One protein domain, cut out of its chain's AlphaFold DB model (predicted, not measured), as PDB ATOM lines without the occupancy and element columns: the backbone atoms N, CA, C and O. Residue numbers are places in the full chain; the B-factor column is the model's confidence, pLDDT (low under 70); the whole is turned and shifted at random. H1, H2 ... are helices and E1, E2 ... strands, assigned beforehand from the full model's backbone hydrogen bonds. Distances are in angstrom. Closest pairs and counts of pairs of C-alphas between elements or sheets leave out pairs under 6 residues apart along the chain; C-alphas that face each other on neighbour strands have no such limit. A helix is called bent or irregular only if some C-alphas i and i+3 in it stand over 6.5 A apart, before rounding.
ATOM      1  N   GLU A  29      26.415  25.393  33.617       94.94
ATOM      2  CA  GLU A  29      26.270  24.570  34.812       94.94
ATOM      3  C   GLU A  29      27.240  23.384  34.768       94.94
ATOM      4  O   GLU A  29      27.558  22.853  33.701       94.94
ATOM      5  N   ASP A  30      27.744  22.982  35.936       94.19
ATOM      6  CA  ASP A  30      28.527  21.757  36.063       94.19
ATOM      7  C   ASP A  30      27.571  20.577  36.244       94.19
ATOM      8  O   ASP A  30      26.924  20.450  37.288       94.19
ATOM      9  N   VAL A  31      27.515  19.696  35.254       92.94
ATOM     10  CA  VAL A  31      26.672  18.500  35.269       92.94
ATOM     11  C   VAL A  31      27.490  17.268  35.606       92.94
ATOM     12  O   VAL A  31      28.614  17.112  35.132       92.94
ATOM     13  N   GLN A  32      26.913  16.380  36.411       93.69
ATOM     14  CA  GLN A  32      27.545  15.114  36.755       93.69
ATOM     15  C   GLN A  32      27.577  14.180  35.541       93.69
ATOM     16  O   GLN A  32      26.579  14.009  34.825       93.69
ATOM     17  N   VAL A  33      28.734  13.563  35.331       90.75
ATOM     18  CA  VAL A  33      28.956  12.546  34.311       90.75
ATOM     19  C   VAL A  33      28.637  11.180  34.906       90.75
ATOM     20  O   VAL A  33      29.335  10.703  35.800       90.75
ATOM     21  N   ASN A  34      27.595  10.521  34.395       88.75
ATOM     22  CA  ASN A  34      27.089   9.261  34.949       88.75
ATOM     23  C   ASN A  34      26.898   9.367  36.488       88.75
ATOM     24  O   ASN A  34      26.451  10.399  36.983       88.75
ATOM     25  N   THR A  35      27.227   8.320  37.250       82.00
ATOM     26  CA  THR A  35      27.249   8.297  38.719       82.00
ATOM     27  C   THR A  35      28.664   8.482  39.290       82.00
ATOM     28  O   THR A  35      28.953   7.934  40.354       82.00
ATOM     29  N   SER A  36      29.581   9.156  38.578       85.38
ATOM     30  CA  SER A  36      30.952   9.397  39.063       85.38
ATOM     31  C   SER A  36      31.105  10.773  39.719       85.38
ATOM     32  O   SER A  36      30.213  11.615  39.651       85.38
ATOM     33  N   ASP A  37      32.265  11.023  40.327       88.12
ATOM     34  CA  ASP A  37      32.645  12.349  40.843       88.12
ATOM     35  C   ASP A  37      33.154  13.292  39.732       88.12
ATOM     36  O   ASP A  37      33.743  14.338  40.014       88.12
ATOM     37  N   ASP A  38      32.987  12.910  38.459       90.25
ATOM     38  CA  ASP A  38      33.374  13.723  37.308       90.25
ATOM     39  C   ASP A  38      32.237  14.652  36.885       90.25
ATOM     40  O   ASP A  38      31.073  14.253  36.808       90.25
ATOM     41  N   TYR A  39      32.592  15.888  36.543       92.94
ATOM     42  CA  TYR A  39      31.658  16.912  36.096       92.94
ATOM     43  C   TYR A  39      32.115  17.557  34.791       92.94
ATOM     44  O   TYR A  39      33.311  17.754  34.551       92.94
ATOM     45  N   LEU A  40      31.136  17.946  33.978       91.50
ATOM     46  CA  LEU A  40      31.323  18.683  32.734       91.50
ATOM     47  C   LEU A  40      30.595  20.015  32.780       91.50
ATOM     48  O   LEU A  40      29.525  20.129  33.364       91.50
ATOM     49  N   THR A  41      31.166  21.019  32.128       94.62
ATOM     50  CA  THR A  41      30.543  22.336  31.998       94.62
ATOM     51  C   THR A  41      29.683  22.374  30.742       94.62
ATOM     52  O   THR A  41      30.213  22.378  29.631       94.62
ATOM     53  N   LEU A  42      28.363  22.419  30.913       95.38
ATOM     54  CA  LEU A  42      27.394  22.493  29.818       95.38
ATOM     55  C   LEU A  42      26.591  23.801  29.858       95.38
ATOM     56  O   LEU A  42      26.515  24.436  30.912       95.38
ATOM     57  N   PRO A  43      25.991  24.228  28.728       96.25
ATOM     58  CA  PRO A  43      25.000  25.299  28.722       96.25
ATOM     59  C   PRO A  43      23.888  25.043  29.737       96.25
ATOM     60  O   PRO A  43      23.500  23.900  29.968       96.25
ATOM     61  N   THR A  44      23.349  26.109  30.315       95.75
ATOM     62  CA  THR A  44      22.196  25.985  31.217       95.75
ATOM     63  C   THR A  44      20.911  25.607  30.475       95.75
ATOM     64  O   THR A  44      20.751  25.821  29.262       95.75
ATOM     65  N   GLY A  45      19.951  25.074  31.233       95.19
ATOM     66  CA  GLY A  45      18.587  24.839  30.756       95.19
ATOM     67  C   GLY A  45      18.349  23.418  30.263       95.19
ATOM     68  O   GLY A  45      17.536  23.205  29.364       95.19
ATOM     69  N   ILE A  46      19.054  22.443  30.828       96.88
ATOM     70  CA  ILE A  46      18.812  21.023  30.573       96.88
ATOM     71  C   ILE A  46      17.449  20.637  31.167       96.88
ATOM     72  O   ILE A  46      17.194  20.827  32.353       96.88
ATOM     73  N   ILE A  47      16.568  20.061  30.348       97.69
ATOM     74  CA  ILE A  47      15.231  19.600  30.774       97.69
ATOM     75  C   ILE A  47      15.159  18.084  30.949       97.69
ATOM     76  O   ILE A  47      14.203  17.561  31.521       97.69
ATOM     77  N   LYS A  48      16.145  17.356  30.419       97.12
ATOM     78  CA  LYS A  48      16.214  15.902  30.529       97.12
ATOM     79  C   LYS A  48      17.655  15.433  30.518       97.12
ATOM     80  O   LYS A  48      18.431  15.862  29.673       97.12
ATOM     81  N   ASN A  49      17.964  14.491  31.395       95.88
ATOM     82  CA  ASN A  49      19.222  13.761  31.431       95.88
ATOM     83  C   ASN A  49      18.885  12.266  31.452       95.88
ATOM     84  O   ASN A  49      18.136  11.816  32.321       95.88
ATOM     85  N   LYS A  50      19.368  11.516  30.464       95.75
ATOM     86  CA  LYS A  50      19.248  10.055  30.406       95.75
ATOM     87  C   LYS A  50      20.633   9.442  30.438       95.75
ATOM     88  O   LYS A  50      21.506   9.919  29.723       95.75
ATOM     89  N   VAL A  51      20.794   8.371  31.201       95.00
ATOM     90  CA  VAL A  51      22.045   7.622  31.294       95.00
ATOM     91  C   VAL A  51      21.747   6.158  31.017       95.00
ATOM     92  O   VAL A  51      20.868   5.588  31.659       95.00
ATOM     93  N   ASP A  52      22.500   5.572  30.095       92.19
ATOM     94  CA  ASP A  52      22.493   4.148  29.789       92.19
ATOM     95  C   ASP A  52      23.919   3.612  29.980       92.19
ATOM     96  O   ASP A  52      24.841   3.953  29.236       92.19
ATOM     97  N   SER A  53      24.112   2.789  31.011       90.94
ATOM     98  CA  SER A  53      25.399   2.156  31.320       90.94
ATOM     99  C   SER A  53      25.481   0.765  30.693       90.94
ATOM    100  O   SER A  53      24.498   0.024  30.671       90.94
ATOM    101  N   TYR A  54      26.666   0.394  30.223       86.50
ATOM    102  CA  TYR A  54      26.981  -0.926  29.681       86.50
ATOM    103  C   TYR A  54      28.363  -1.375  30.173       86.50
ATOM    104  O   TYR A  54      29.084  -0.611  30.808       86.50
ATOM    105  N   GLU A  55      28.734  -2.628  29.916       84.94
ATOM    106  CA  GLU A  55      29.927  -3.257  30.512       84.94
ATOM    107  C   GLU A  55      31.218  -2.444  30.306       84.94
ATOM    108  O   GLU A  55      32.012  -2.275  31.229       84.94
ATOM    109  N   GLU A  56      31.391  -1.865  29.118       85.00
ATOM    110  CA  GLU A  56      32.592  -1.112  28.744       85.00
ATOM    111  C   GLU A  56      32.447   0.415  28.871       85.00
ATOM    112  O   GLU A  56      33.320   1.155  28.404       85.00
ATOM    113  N   GLY A  57      31.367   0.915  29.480       90.31
ATOM    114  CA  GLY A  57      31.209   2.343  29.746       90.31
ATOM    115  C   GLY A  57      29.767   2.835  29.772       90.31
ATOM    116  O   GLY A  57      28.899   2.209  30.372       90.31
ATOM    117  N   PHE A  58      29.512   4.018  29.218       92.38
ATOM    118  CA  PHE A  58      28.190   4.633  29.299       92.38
ATOM    119  C   PHE A  58      27.894   5.567  28.131       92.38
ATOM    120  O   PHE A  58      28.785   6.160  27.515       92.38
ATOM    121  N   TYR A  59      26.598   5.730  27.904       93.44
ATOM    122  CA  TYR A  59      25.984   6.733  27.059       93.44
ATOM    123  C   TYR A  59      25.159   7.673  27.940       93.44
ATOM    124  O   TYR A  59      24.381   7.225  28.781       93.44
ATOM    125  N   GLN A  60      25.315   8.981  27.763       95.69
ATOM    126  CA  GLN A  60      24.541   9.981  28.492       95.69
ATOM    127  C   GLN A  60      24.014  11.051  27.539       95.69
ATOM    128  O   GLN A  60      24.752  11.580  26.714       95.69
ATOM    129  N   HIS A  61      22.726  11.365  27.642       96.31
ATOM    130  CA  HIS A  61      22.010  12.243  26.723       96.31
ATOM    131  C   HIS A  61      21.290  13.348  27.493       96.31
ATOM    132  O   HIS A  61      20.295  13.110  28.187       96.31
ATOM    133  N   PHE A  62      21.786  14.569  27.320       97.25
ATOM    134  CA  PHE A  62      21.199  15.801  27.823       97.25
ATOM    135  C   PHE A  62      20.341  16.447  26.739       97.25
ATOM    136  O   PHE A  62      20.819  16.689  25.631       97.25
ATOM    137  N   VAL A  63      19.086  16.750  27.057       96.94
ATOM    138  CA  VAL A  63      18.140  17.411  26.150       96.94
ATOM    139  C   VAL A  63      17.774  18.773  26.719       96.94
ATOM    140  O   VAL A  63      17.475  18.900  27.908       96.94
ATOM    141  N   TYR A  64      17.757  19.772  25.849       97.00
ATOM    142  CA  TYR A  64      17.355  21.150  26.127       97.00
ATOM    143  C   TYR A  64      15.970  21.422  25.515       97.00
ATOM    144  O   TYR A  64      15.495  20.629  24.694       97.00
ATOM    145  N   PRO A  65      15.326  22.565  25.826       92.62
ATOM    146  CA  PRO A  65      14.162  23.023  25.077       92.62
ATOM    147  C   PRO A  65      14.472  23.037  23.574       92.62
ATOM    148  O   PRO A  65      15.635  23.174  23.183       92.62
ATOM    149  N   ASP A  66      13.461  22.900  22.724       90.81
ATOM    150  CA  ASP A  66      13.605  22.878  21.256       90.81
ATOM    151  C   ASP A  66      14.382  21.672  20.686       90.81
ATOM    152  O   ASP A  66      14.850  21.714  19.550       90.81
ATOM    153  N   ASN A  67      14.507  20.579  21.452       91.06
ATOM    154  CA  ASN A  67      15.150  19.318  21.044       91.06
ATOM    155  C   ASN A  67      16.643  19.438  20.680       91.06
ATOM    156  O   ASN A  67      17.176  18.586  19.966       91.06
ATOM    157  N   ARG A  68      17.328  20.482  21.153       95.00
ATOM    158  CA  ARG A  68      18.799  20.541  21.141       95.00
ATOM    159  C   ARG A  68      19.333  19.504  22.116       95.00
ATOM    160  O   ARG A  68      18.696  19.244  23.143       95.00
ATOM    161  N   TYR A  69      20.503  18.954  21.838       96.69
ATOM    162  CA  TYR A  69      21.059  17.925  22.703       96.69
ATOM    163  C   TYR A  69      22.569  18.004  22.834       96.69
ATOM    164  O   TYR A  69      23.257  18.512  21.951       96.69
ATOM    165  N   VAL A  70      23.056  17.440  23.938       96.81
ATOM    166  CA  VAL A  70      24.438  16.997  24.108       96.81
ATOM    167  C   VAL A  70      24.404  15.505  24.406       96.81
ATOM    168  O   VAL A  70      23.680  15.064  25.298       96.81
ATOM    169  N   ILE A  71      25.175  14.726  23.660       95.44
ATOM    170  CA  ILE A  71      25.385  13.302  23.903       95.44
ATOM    171  C   ILE A  71      26.836  13.096  24.300       95.44
ATOM    172  O   ILE A  71      27.742  13.707  23.735       95.44
ATOM    173  N   ILE A  72      27.038  12.210  25.263       93.62
ATOM    174  CA  ILE A  72      28.328  11.839  25.812       93.62
ATOM    175  C   ILE A  72      28.456  10.327  25.749       93.62
ATOM    176  O   ILE A  72      27.523   9.601  26.092       93.62
ATOM    177  N   LEU A  73      29.616   9.860  25.308       93.25
ATOM    178  CA  LEU A  73      29.913   8.456  25.108       93.25
ATOM    179  C   LEU A  73      31.312   8.141  25.624       93.25
ATOM    180  O   LEU A  73      32.316   8.660  25.124       93.25
ATOM    181  N   ARG A  74      31.386   7.238  26.597       90.31
ATOM    182  CA  ARG A  74      32.642   6.676  27.094       90.31
ATOM    183  C   ARG A  74      32.608   5.171  26.881       90.31
ATOM    184  O   ARG A  74      31.719   4.513  27.396       90.31
ATOM    185  N   GLY A  75      33.574   4.632  26.146       85.81
ATOM    186  CA  GLY A  75      33.730   3.192  25.911       85.81
ATOM    187  C   GLY A  75      34.654   2.919  24.730       85.81
ATOM    188  O   GLY A  75      34.771   3.770  23.850       85.81
ATOM    189  N   GLY A  76      35.346   1.776  24.725       75.00
ATOM    190  CA  GLY A  76      36.488   1.524  23.831       75.00
ATOM    191  C   GLY A  76      36.153   1.552  22.337       75.00
ATOM    192  O   GLY A  76      36.892   2.151  21.562       75.00
ATOM    193  N   ASN A  77      35.007   0.989  21.949       72.38
ATOM    194  CA  ASN A  77      34.680   0.717  20.540       72.38
ATOM    195  C   ASN A  77      33.426   1.439  20.014       72.38
ATOM    196  O   ASN A  77      33.035   1.237  18.871       72.38
ATOM    197  N   ALA A  78      32.763   2.260  20.830       72.06
ATOM    198  CA  ALA A  78      31.469   2.839  20.463       72.06
ATOM    199  C   ALA A  78      31.636   4.145  19.672       72.06
ATOM    200  O   ALA A  78      32.079   5.130  20.235       72.06
ATOM    201  N   GLU A  79      31.299   4.202  18.390       77.75
ATOM    202  CA  GLU A  79      31.429   5.445  17.618       77.75
ATOM    203  C   GLU A  79      30.286   6.428  17.897       77.75
ATOM    204  O   GLU A  79      29.131   6.042  18.081       77.75
ATOM    205  N   LEU A  80      30.619   7.718  17.899       82.00
ATOM    206  CA  LEU A  80      29.664   8.816  17.920       82.00
ATOM    207  C   LEU A  80      29.902   9.594  16.632       82.00
ATOM    208  O   LEU A  80      31.033   9.970  16.373       82.00
ATOM    209  N   ASN A  81      28.872   9.764  15.811       80.25
ATOM    210  CA  ASN A  81      28.993  10.452  14.531       80.25
ATOM    211  C   ASN A  81      28.174  11.737  14.561       80.25
ATOM    212  O   ASN A  81      27.085  11.769  15.147       80.25
ATOM    213  N   GLU A  82      28.664  12.766  13.874       80.88
ATOM    214  CA  GLU A  82      27.881  13.974  13.671       80.88
ATOM    215  C   GLU A  82      26.566  13.686  12.938       80.88
ATOM    216  O   GLU A  82      26.553  12.936  11.954       80.88
ATOM    217  N   PRO A  83      25.429  14.237  13.411       80.56
ATOM    218  CA  PRO A  83      24.181  14.115  12.685       80.56
ATOM    219  C   PRO A  83      24.356  14.789  11.324       80.56
ATOM    220  O   PRO A  83      24.771  15.941  11.235       80.56
ATOM    221  N   LYS A  84      24.004  14.086  10.246       78.56
ATOM    222  CA  LYS A  84      23.945  14.711   8.924       78.56
ATOM    223  C   LYS A  84      22.817  15.734   8.927       78.56
ATOM    224  O   LYS A  84      21.659  15.364   9.137       78.56
ATOM    225  N   ASN A  85      23.155  17.000   8.717       78.75
ATOM    226  CA  ASN A  85      22.184  18.073   8.616       78.75
ATOM    227  C   ASN A  85      22.546  19.012   7.467       78.75
ATOM    228  O   ASN A  85      23.613  19.619   7.474       78.75
ATOM    229  N   ASP A  86      21.640  19.130   6.499       82.50
ATOM    230  CA  ASP A  86      21.815  19.999   5.332       82.50
ATOM    231  C   ASP A  86      21.287  21.423   5.584       82.50
ATOM    232  O   ASP A  86      21.451  22.306   4.742       82.50
ATOM    233  N   ASN A  87      20.636  21.669   6.730       86.50
ATOM    234  CA  ASN A  87      20.178  22.999   7.111       86.50
ATOM    235  C   ASN A  87      21.348  23.814   7.695       86.50
ATOM    236  O   ASN A  87      21.789  23.511   8.804       86.50
ATOM    237  N   PRO A  88      21.802  24.892   7.026       83.12
ATOM    238  CA  PRO A  88      22.931  25.702   7.491       83.12
ATOM    239  C   PRO A  88      22.647  26.472   8.792       83.12
ATOM    240  O   PRO A  88      23.572  26.996   9.412       83.12
ATOM    241  N   GLU A  89      21.384  26.571   9.209       89.00
ATOM    242  CA  GLU A  89      20.999  27.193  10.477       89.00
ATOM    243  C   GLU A  89      21.104  26.237  11.666       89.00
ATOM    244  O   GLU A  89      20.962  26.678  12.808       89.00
ATOM    245  N   ILE A  90      21.340  24.947  11.415       92.19
ATOM    246  CA  ILE A  90      21.475  23.930  12.445       92.19
ATOM    247  C   ILE A  90      22.916  23.438  12.483       92.19
ATOM    248  O   ILE A  90      23.484  22.991  11.493       92.19
ATOM    249  N   HIS A  91      23.480  23.471  13.679       94.38
ATOM    250  CA  HIS A  91      24.874  23.194  13.948       94.38
ATOM    251  C   HIS A  91      25.002  21.955  14.827       94.38
ATOM    252  O   HIS A  91      24.188  21.693  15.726       94.38
ATOM    253  N   SER A  92      26.070  21.218  14.574       95.44
ATOM    254  CA  SER A  92      26.573  20.148  15.418       95.44
ATOM    255  C   SER A  92      28.081  20.265  15.521       95.44
ATOM    256  O   SER A  92      28.725  20.863  14.658       95.44
ATOM    257  N   ARG A  93      28.632  19.701  16.588       94.94
ATOM    258  CA  ARG A  93      30.075  19.589  16.762       94.94
ATOM    259  C   ARG A  93      30.380  18.391  17.626       94.94
ATOM    260  O   ARG A  93      29.830  18.267  18.722       94.94
ATOM    261  N   GLU A  94      31.304  17.573  17.161       94.44
ATOM    262  CA  GLU A  94      31.940  16.538  17.953       94.44
ATOM    263  C   GLU A  94      33.227  17.054  18.619       94.44
ATOM    264  O   GLU A  94      33.982  17.865  18.074       94.44
ATOM    265  N   GLN A  95      33.487  16.587  19.836       91.81
ATOM    266  CA  GLN A  95      34.726  16.826  20.563       91.81
ATOM    267  C   GLN A  95      35.040  15.617  21.443       91.81
ATOM    268  O   GLN A  95      34.148  14.968  21.979       91.81
ATOM    269  N   SER A  96      36.325  15.338  21.643       90.69
ATOM    270  CA  SER A  96      36.787  14.357  22.630       90.69
ATOM    271  C   SER A  96      37.566  15.034  23.757       90.69
ATOM    272  O   SER A  96      38.373  15.928  23.482       90.69
ATOM    273  N   VAL A  97      37.332  14.592  24.995       88.44
ATOM    274  CA  VAL A  97      38.006  15.021  26.236       88.44
ATOM    275  C   VAL A  97      38.219  13.781  27.106       88.44
ATOM    276  O   VAL A  97      37.270  13.048  27.336       88.44
ATOM    277  N   ASP A  98      39.440  13.486  27.559       83.81
ATOM    278  CA  ASP A  98      39.726  12.364  28.481       83.81
ATOM    279  C   ASP A  98      39.106  11.001  28.089       83.81
ATOM    280  O   ASP A  98      38.606  10.248  28.926       83.81
ATOM    281  N   ARG A  99      39.151  10.656  26.791       84.81
ATOM    282  CA  ARG A  99      38.529   9.445  26.193       84.81
ATOM    283  C   ARG A  99      36.996   9.410  26.253       84.81
ATOM    284  O   ARG A  99      36.388   8.384  25.951       84.81
ATOM    285  N   ILE A 100      36.377  10.520  26.622       88.75
ATOM    286  CA  ILE A 100      34.950  10.766  26.505       88.75
ATOM    287  C   ILE A 100      34.714  11.492  25.184       88.75
ATOM    288  O   ILE A 100      35.236  12.584  24.954       88.75
ATOM    289  N   ARG A 101      33.929  10.870  24.308       92.44
ATOM    290  CA  ARG A 101      33.414  11.498  23.092       92.44
ATOM    291  C   ARG A 101      32.150  12.256  23.430       92.44
ATOM    292  O   ARG A 101      31.311  11.764  24.181       92.44
ATOM    293  N   MET A 102      32.013  13.443  22.873       93.25
ATOM    294  CA  MET A 102      30.889  14.326  23.115       93.25
ATOM    295  C   MET A 102      30.434  14.914  21.798       93.25
ATOM    296  O   MET A 102      31.250  15.247  20.942       93.25
ATOM    297  N   ILE A 103      29.134  15.109  21.668       95.94
ATOM    298  CA  ILE A 103      28.558  15.802  20.533       95.94
ATOM    299  C   ILE A 103      27.420  16.687  20.994       95.94
ATOM    300  O   ILE A 103      26.592  16.248  21.790       95.94
ATOM    301  N   TYR A 104      27.348  17.909  20.478       96.62
ATOM    302  CA  TYR A 104      26.085  18.634  20.469       96.62
ATOM    303  C   TYR A 104      25.446  18.559  19.089       96.62
ATOM    304  O   TYR A 104      26.140  18.500  18.072       96.62
ATOM    305  N   GLY A 105      24.120  18.597  19.044       95.50
ATOM    306  CA  GLY A 105      23.387  18.612  17.787       95.50
ATOM    307  C   GLY A 105      22.049  19.324  17.886       95.50
ATOM    308  O   GLY A 105      21.552  19.640  18.972       95.50
ATOM    309  N   ASN A 106      21.482  19.584  16.708       95.06
ATOM    310  CA  ASN A 106      20.252  20.348  16.539       95.06
ATOM    311  C   ASN A 106      20.328  21.781  17.121       95.06
ATOM    312  O   ASN A 106      19.314  22.349  17.522       95.06
ATOM    313  N   VAL A 107      21.529  22.369  17.203       95.31
ATOM    314  CA  VAL A 107      21.748  23.700  17.792       95.31
ATOM    315  C   VAL A 107      21.558  24.774  16.736       95.31
ATOM    316  O   VAL A 107      22.278  24.802  15.750       95.31
ATOM    317  N   LYS A 108      20.614  25.691  16.944       93.94
ATOM    318  CA  LYS A 108      20.401  26.810  16.024       93.94
ATOM    319  C   LYS A 108      21.500  27.874  16.127       93.94
ATOM    320  O   LYS A 108      22.124  28.021  17.184       93.94
ATOM    321  N   THR A 109      21.703  28.642  15.056       92.69
ATOM    322  CA  THR A 109      22.722  29.706  14.951       92.69
ATOM    323  C   THR A 109      22.770  30.634  16.169       92.69
ATOM    324  O   THR A 109      23.859  30.933  16.658       92.69
ATOM    325  N   GLU A 110      21.622  31.042  16.716       91.81
ATOM    326  CA  GLU A 110      21.538  31.968  17.855       91.81
ATOM    327  C   GLU A 110      22.159  31.436  19.156       91.81
ATOM    328  O   GLU A 110      22.553  32.228  20.009       91.81
ATOM    329  N   ARG A 111      22.278  30.110  19.311       92.56
ATOM    330  CA  ARG A 111      22.906  29.472  20.482       92.56
ATOM    331  C   ARG A 111      24.211  28.759  20.157       92.56
ATOM    332  O   ARG A 111      24.870  28.267  21.068       92.56
ATOM    333  N   LYS A 112      24.623  28.715  18.889       94.94
ATOM    334  CA  LYS A 112      25.845  28.017  18.467       94.94
ATOM    335  C   LYS A 112      27.060  28.448  19.290       94.94
ATOM    336  O   LYS A 112      27.782  27.604  19.804       94.94
ATOM    337  N   ALA A 113      27.246  29.756  19.461       95.38
ATOM    338  CA  ALA A 113      28.393  30.304  20.178       95.38
ATOM    339  C   ALA A 113      28.420  29.918  21.672       95.38
ATOM    340  O   ALA A 113      29.496  29.724  22.232       95.38
ATOM    341  N   GLU A 114      27.256  29.751  22.304       96.12
ATOM    342  CA  GLU A 114      27.137  29.273  23.688       96.12
ATOM    343  C   GLU A 114      27.581  27.808  23.808       96.12
ATOM    344  O   GLU A 114      28.397  27.467  24.665       96.12
ATOM    345  N   PHE A 115      27.086  26.943  22.916       96.56
ATOM    346  CA  PHE A 115      27.441  25.521  22.891       96.56
ATOM    347  C   PHE A 115      28.909  25.301  22.514       96.56
ATOM    348  O   PHE A 115      29.591  24.498  23.151       96.56
ATOM    349  N   ASP A 116      29.415  26.051  21.533       96.81
ATOM    350  CA  ASP A 116      30.834  26.043  21.177       96.81
ATOM    351  C   ASP A 116      31.697  26.442  22.367       96.81
ATOM    352  O   ASP A 116      32.666  25.747  22.672       96.81
ATOM    353  N   LYS A 117      31.313  27.501  23.089       96.25
ATOM    354  CA  LYS A 117      32.072  27.946  24.253       96.25
ATOM    355  C   LYS A 117      32.076  26.900  25.367       96.25
ATOM    356  O   LYS A 117      33.123  26.695  25.974       96.25
ATOM    357  N   ALA A 118      30.959  26.217  25.618       95.56
ATOM    358  CA  ALA A 118      30.927  25.108  26.571       95.56
ATOM    359  C   ALA A 118      31.870  23.967  26.149       95.56
ATOM    360  O   ALA A 118      32.637  23.461  26.967       95.56
ATOM    361  N   PHE A 119      31.872  23.600  24.864       96.12
ATOM    362  CA  PHE A 119      32.763  22.566  24.325       96.12
ATOM    363  C   PHE A 119      34.240  22.958  24.414       96.12
ATOM    364  O   PHE A 119      35.074  22.123  24.772       96.12
ATOM    365  N   ASP A 120      34.560  24.222  24.152       95.06
ATOM    366  CA  ASP A 120      35.914  24.751  24.313       95.06
ATOM    367  C   ASP A 120      36.342  24.728  25.786       95.06
ATOM    368  O   ASP A 120      37.425  24.236  26.093       95.06
ATOM    369  N   LEU A 121      35.472  25.144  26.712       93.19
ATOM    370  CA  LEU A 121      35.751  25.095  28.152       93.19
ATOM    371  C   LEU A 121      35.977  23.666  28.657       93.19
ATOM    372  O   LEU A 121      36.849  23.454  29.498       93.19
ATOM    373  N   MET A 122      35.217  22.685  28.168       92.12
ATOM    374  CA  MET A 122      35.437  21.274  28.514       92.12
ATOM    375  C   MET A 122      36.770  20.763  27.962       92.12
ATOM    376  O   MET A 122      37.481  20.034  28.645       92.12
ATOM    377  N   LYS A 123      37.143  21.171  26.747       93.06
ATOM    378  CA  LYS A 123      38.440  20.822  26.155       93.06
ATOM    379  C   LYS A 123      39.612  21.450  26.910       93.06
ATOM    380  O   LYS A 123      40.646  20.808  27.055       93.06
ATOM    381  N   GLU A 124      39.457  22.693  27.358       92.12
ATOM    382  CA  GLU A 124      40.473  23.438  28.107       92.12
ATOM    383  C   GLU A 124      40.659  22.891  29.527       92.12
ATOM    384  O   GLU A 124      41.791  22.741  29.981       92.12
ATOM    385  N   ASN A 125      39.560  22.590  30.223       89.19
ATOM    386  CA  ASN A 125      39.592  22.237  31.646       89.19
ATOM    387  C   ASN A 125      39.584  20.726  31.916       89.19
ATOM    388  O   ASN A 125      39.833  20.319  33.049       89.19
ATOM    389  N   GLY A 126      39.287  19.904  30.908       88.19
ATOM    390  CA  GLY A 126      39.074  18.473  31.094       88.19
ATOM    391  C   GLY A 126      37.826  18.168  31.925       88.19
ATOM    392  O   GLY A 126      36.921  19.001  32.078       88.19
ATOM    393  N   LEU A 127      37.786  16.959  32.482       88.44
ATOM    394  CA  LEU A 127      36.803  16.601  33.503       88.44
ATOM    395  C   LEU A 127      37.144  17.266  34.839       88.44
ATOM    396  O   LEU A 127      38.256  17.137  35.355       88.44
ATOM    397  N   LYS A 128      36.159  17.936  35.442       88.75
ATOM    398  CA  LYS A 128      36.294  18.481  36.797       88.75
ATOM    399  C   LYS A 128      35.991  17.395  37.825       88.75
ATOM    400  O   LYS A 128      35.106  16.576  37.606       88.75
ATOM    401  N   LYS A 129      36.667  17.442  38.971       85.94
ATOM    402  CA  LYS A 129      36.344  16.639  40.159       85.94
ATOM    403  C   LYS A 129      35.652  17.522  41.197       85.94
ATOM    404  O   LYS A 129      36.085  18.663  41.377       85.94
ATOM    405  N   LYS A 130      34.610  17.019  41.860       78.75
ATOM    406  CA  LYS A 130      33.998  17.670  43.032       78.75
ATOM    407  C   LYS A 130      34.023  16.756  44.242       78.75
ATOM    408  O   LYS A 130      33.982  15.528  44.030       78.75
TER     409      LYS A 130
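What this domain is: This is residues 29 to 130 of the 130 residues of an uncharacterized protein of Gelidibacter algens (UniProt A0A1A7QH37). What is the main picture? A twisted sheet of five strands has one face covered by H1, which runs over E7 and E6, and by the small hairpin of E1 and E2 packed beside H1; the long stretch of residues 75 to 89 passes over the opposite face. What makes it up? The printed part has 102 residues with seven named strands followed by one helix, E1 E2 E3 E4 E5 E6 E7 H1; the class is mixed, and the large sheet has the order E3 - E4 - E5 - E7 - E6, all antiparallel. How large is it? It is compact, with a radius of gyration of the C-alphas of 13.0 A and spans of 37 by 27 by 25 A.

How they stand to each other: How does the printed part begin? E1, residues 29 to 32, and E2, residues 38 to 43, form an antiparallel hairpin at 143 degrees, with N 31 and O 40 2.8 A apart. How do the next strands pair? E3, residues 48 to 54, E4, residues 57 to 63, and E5, residues 69 to 74, form a meander, each strand the antiparallel neighbour of the one before. N 52 and O 59 are 2.8 A apart, and N 60 and O 72 are 2.8 A apart. What completes the sheet? E6, residues 90 to 97, and E7, residues 100 to 108, form a hairpin, with N 95 and O 102 2.8 A apart. E7 is also the antiparallel neighbour of E5, with N 71 and O 103 2.8 A apart; E3 and E6 are the edge strands. Where is the helix? H1, residues 109 to 125, is on the sheet at a height over the sheet of 9.0 A, over E7 and E6, and runs along the strands at 3 degrees to E6 on the local plane, two layers with the helix on one face. Its closest C-alphas to E6 are those of Lys 123 and Val 97, 5.8 A, and to E2 those of Ala 118 and Leu 42, 5.5 A; 11 of its 13 O i to N i+4 pairs are within hydrogen-bond range.

Where its parts are: Where does E1 begin? C-alpha 29 is at (26.270, 24.570, 34.812). Which elements are longest? H1 measures 24.9 A, E7 24.1 A and E6 23.3 A from first to last C-alpha. Where does H1 end, and is it irregular? C-alpha 125 is at (39.592, 22.237, 31.646); H1 is irregular, with C-alphas 110 and 113 7.4 A apart.

The domain as a whole: What are the extremes? The two C-alphas farthest apart are those of Asp 86 and Lys 130, 39.7 A. Which link is long? The link from E5 to E6, 15 residues, is long, and the other links are tight. Is anything cut or uncertain? The printed part has no cut, its mean pLDDT is 90.9, and no printed residue is under 70.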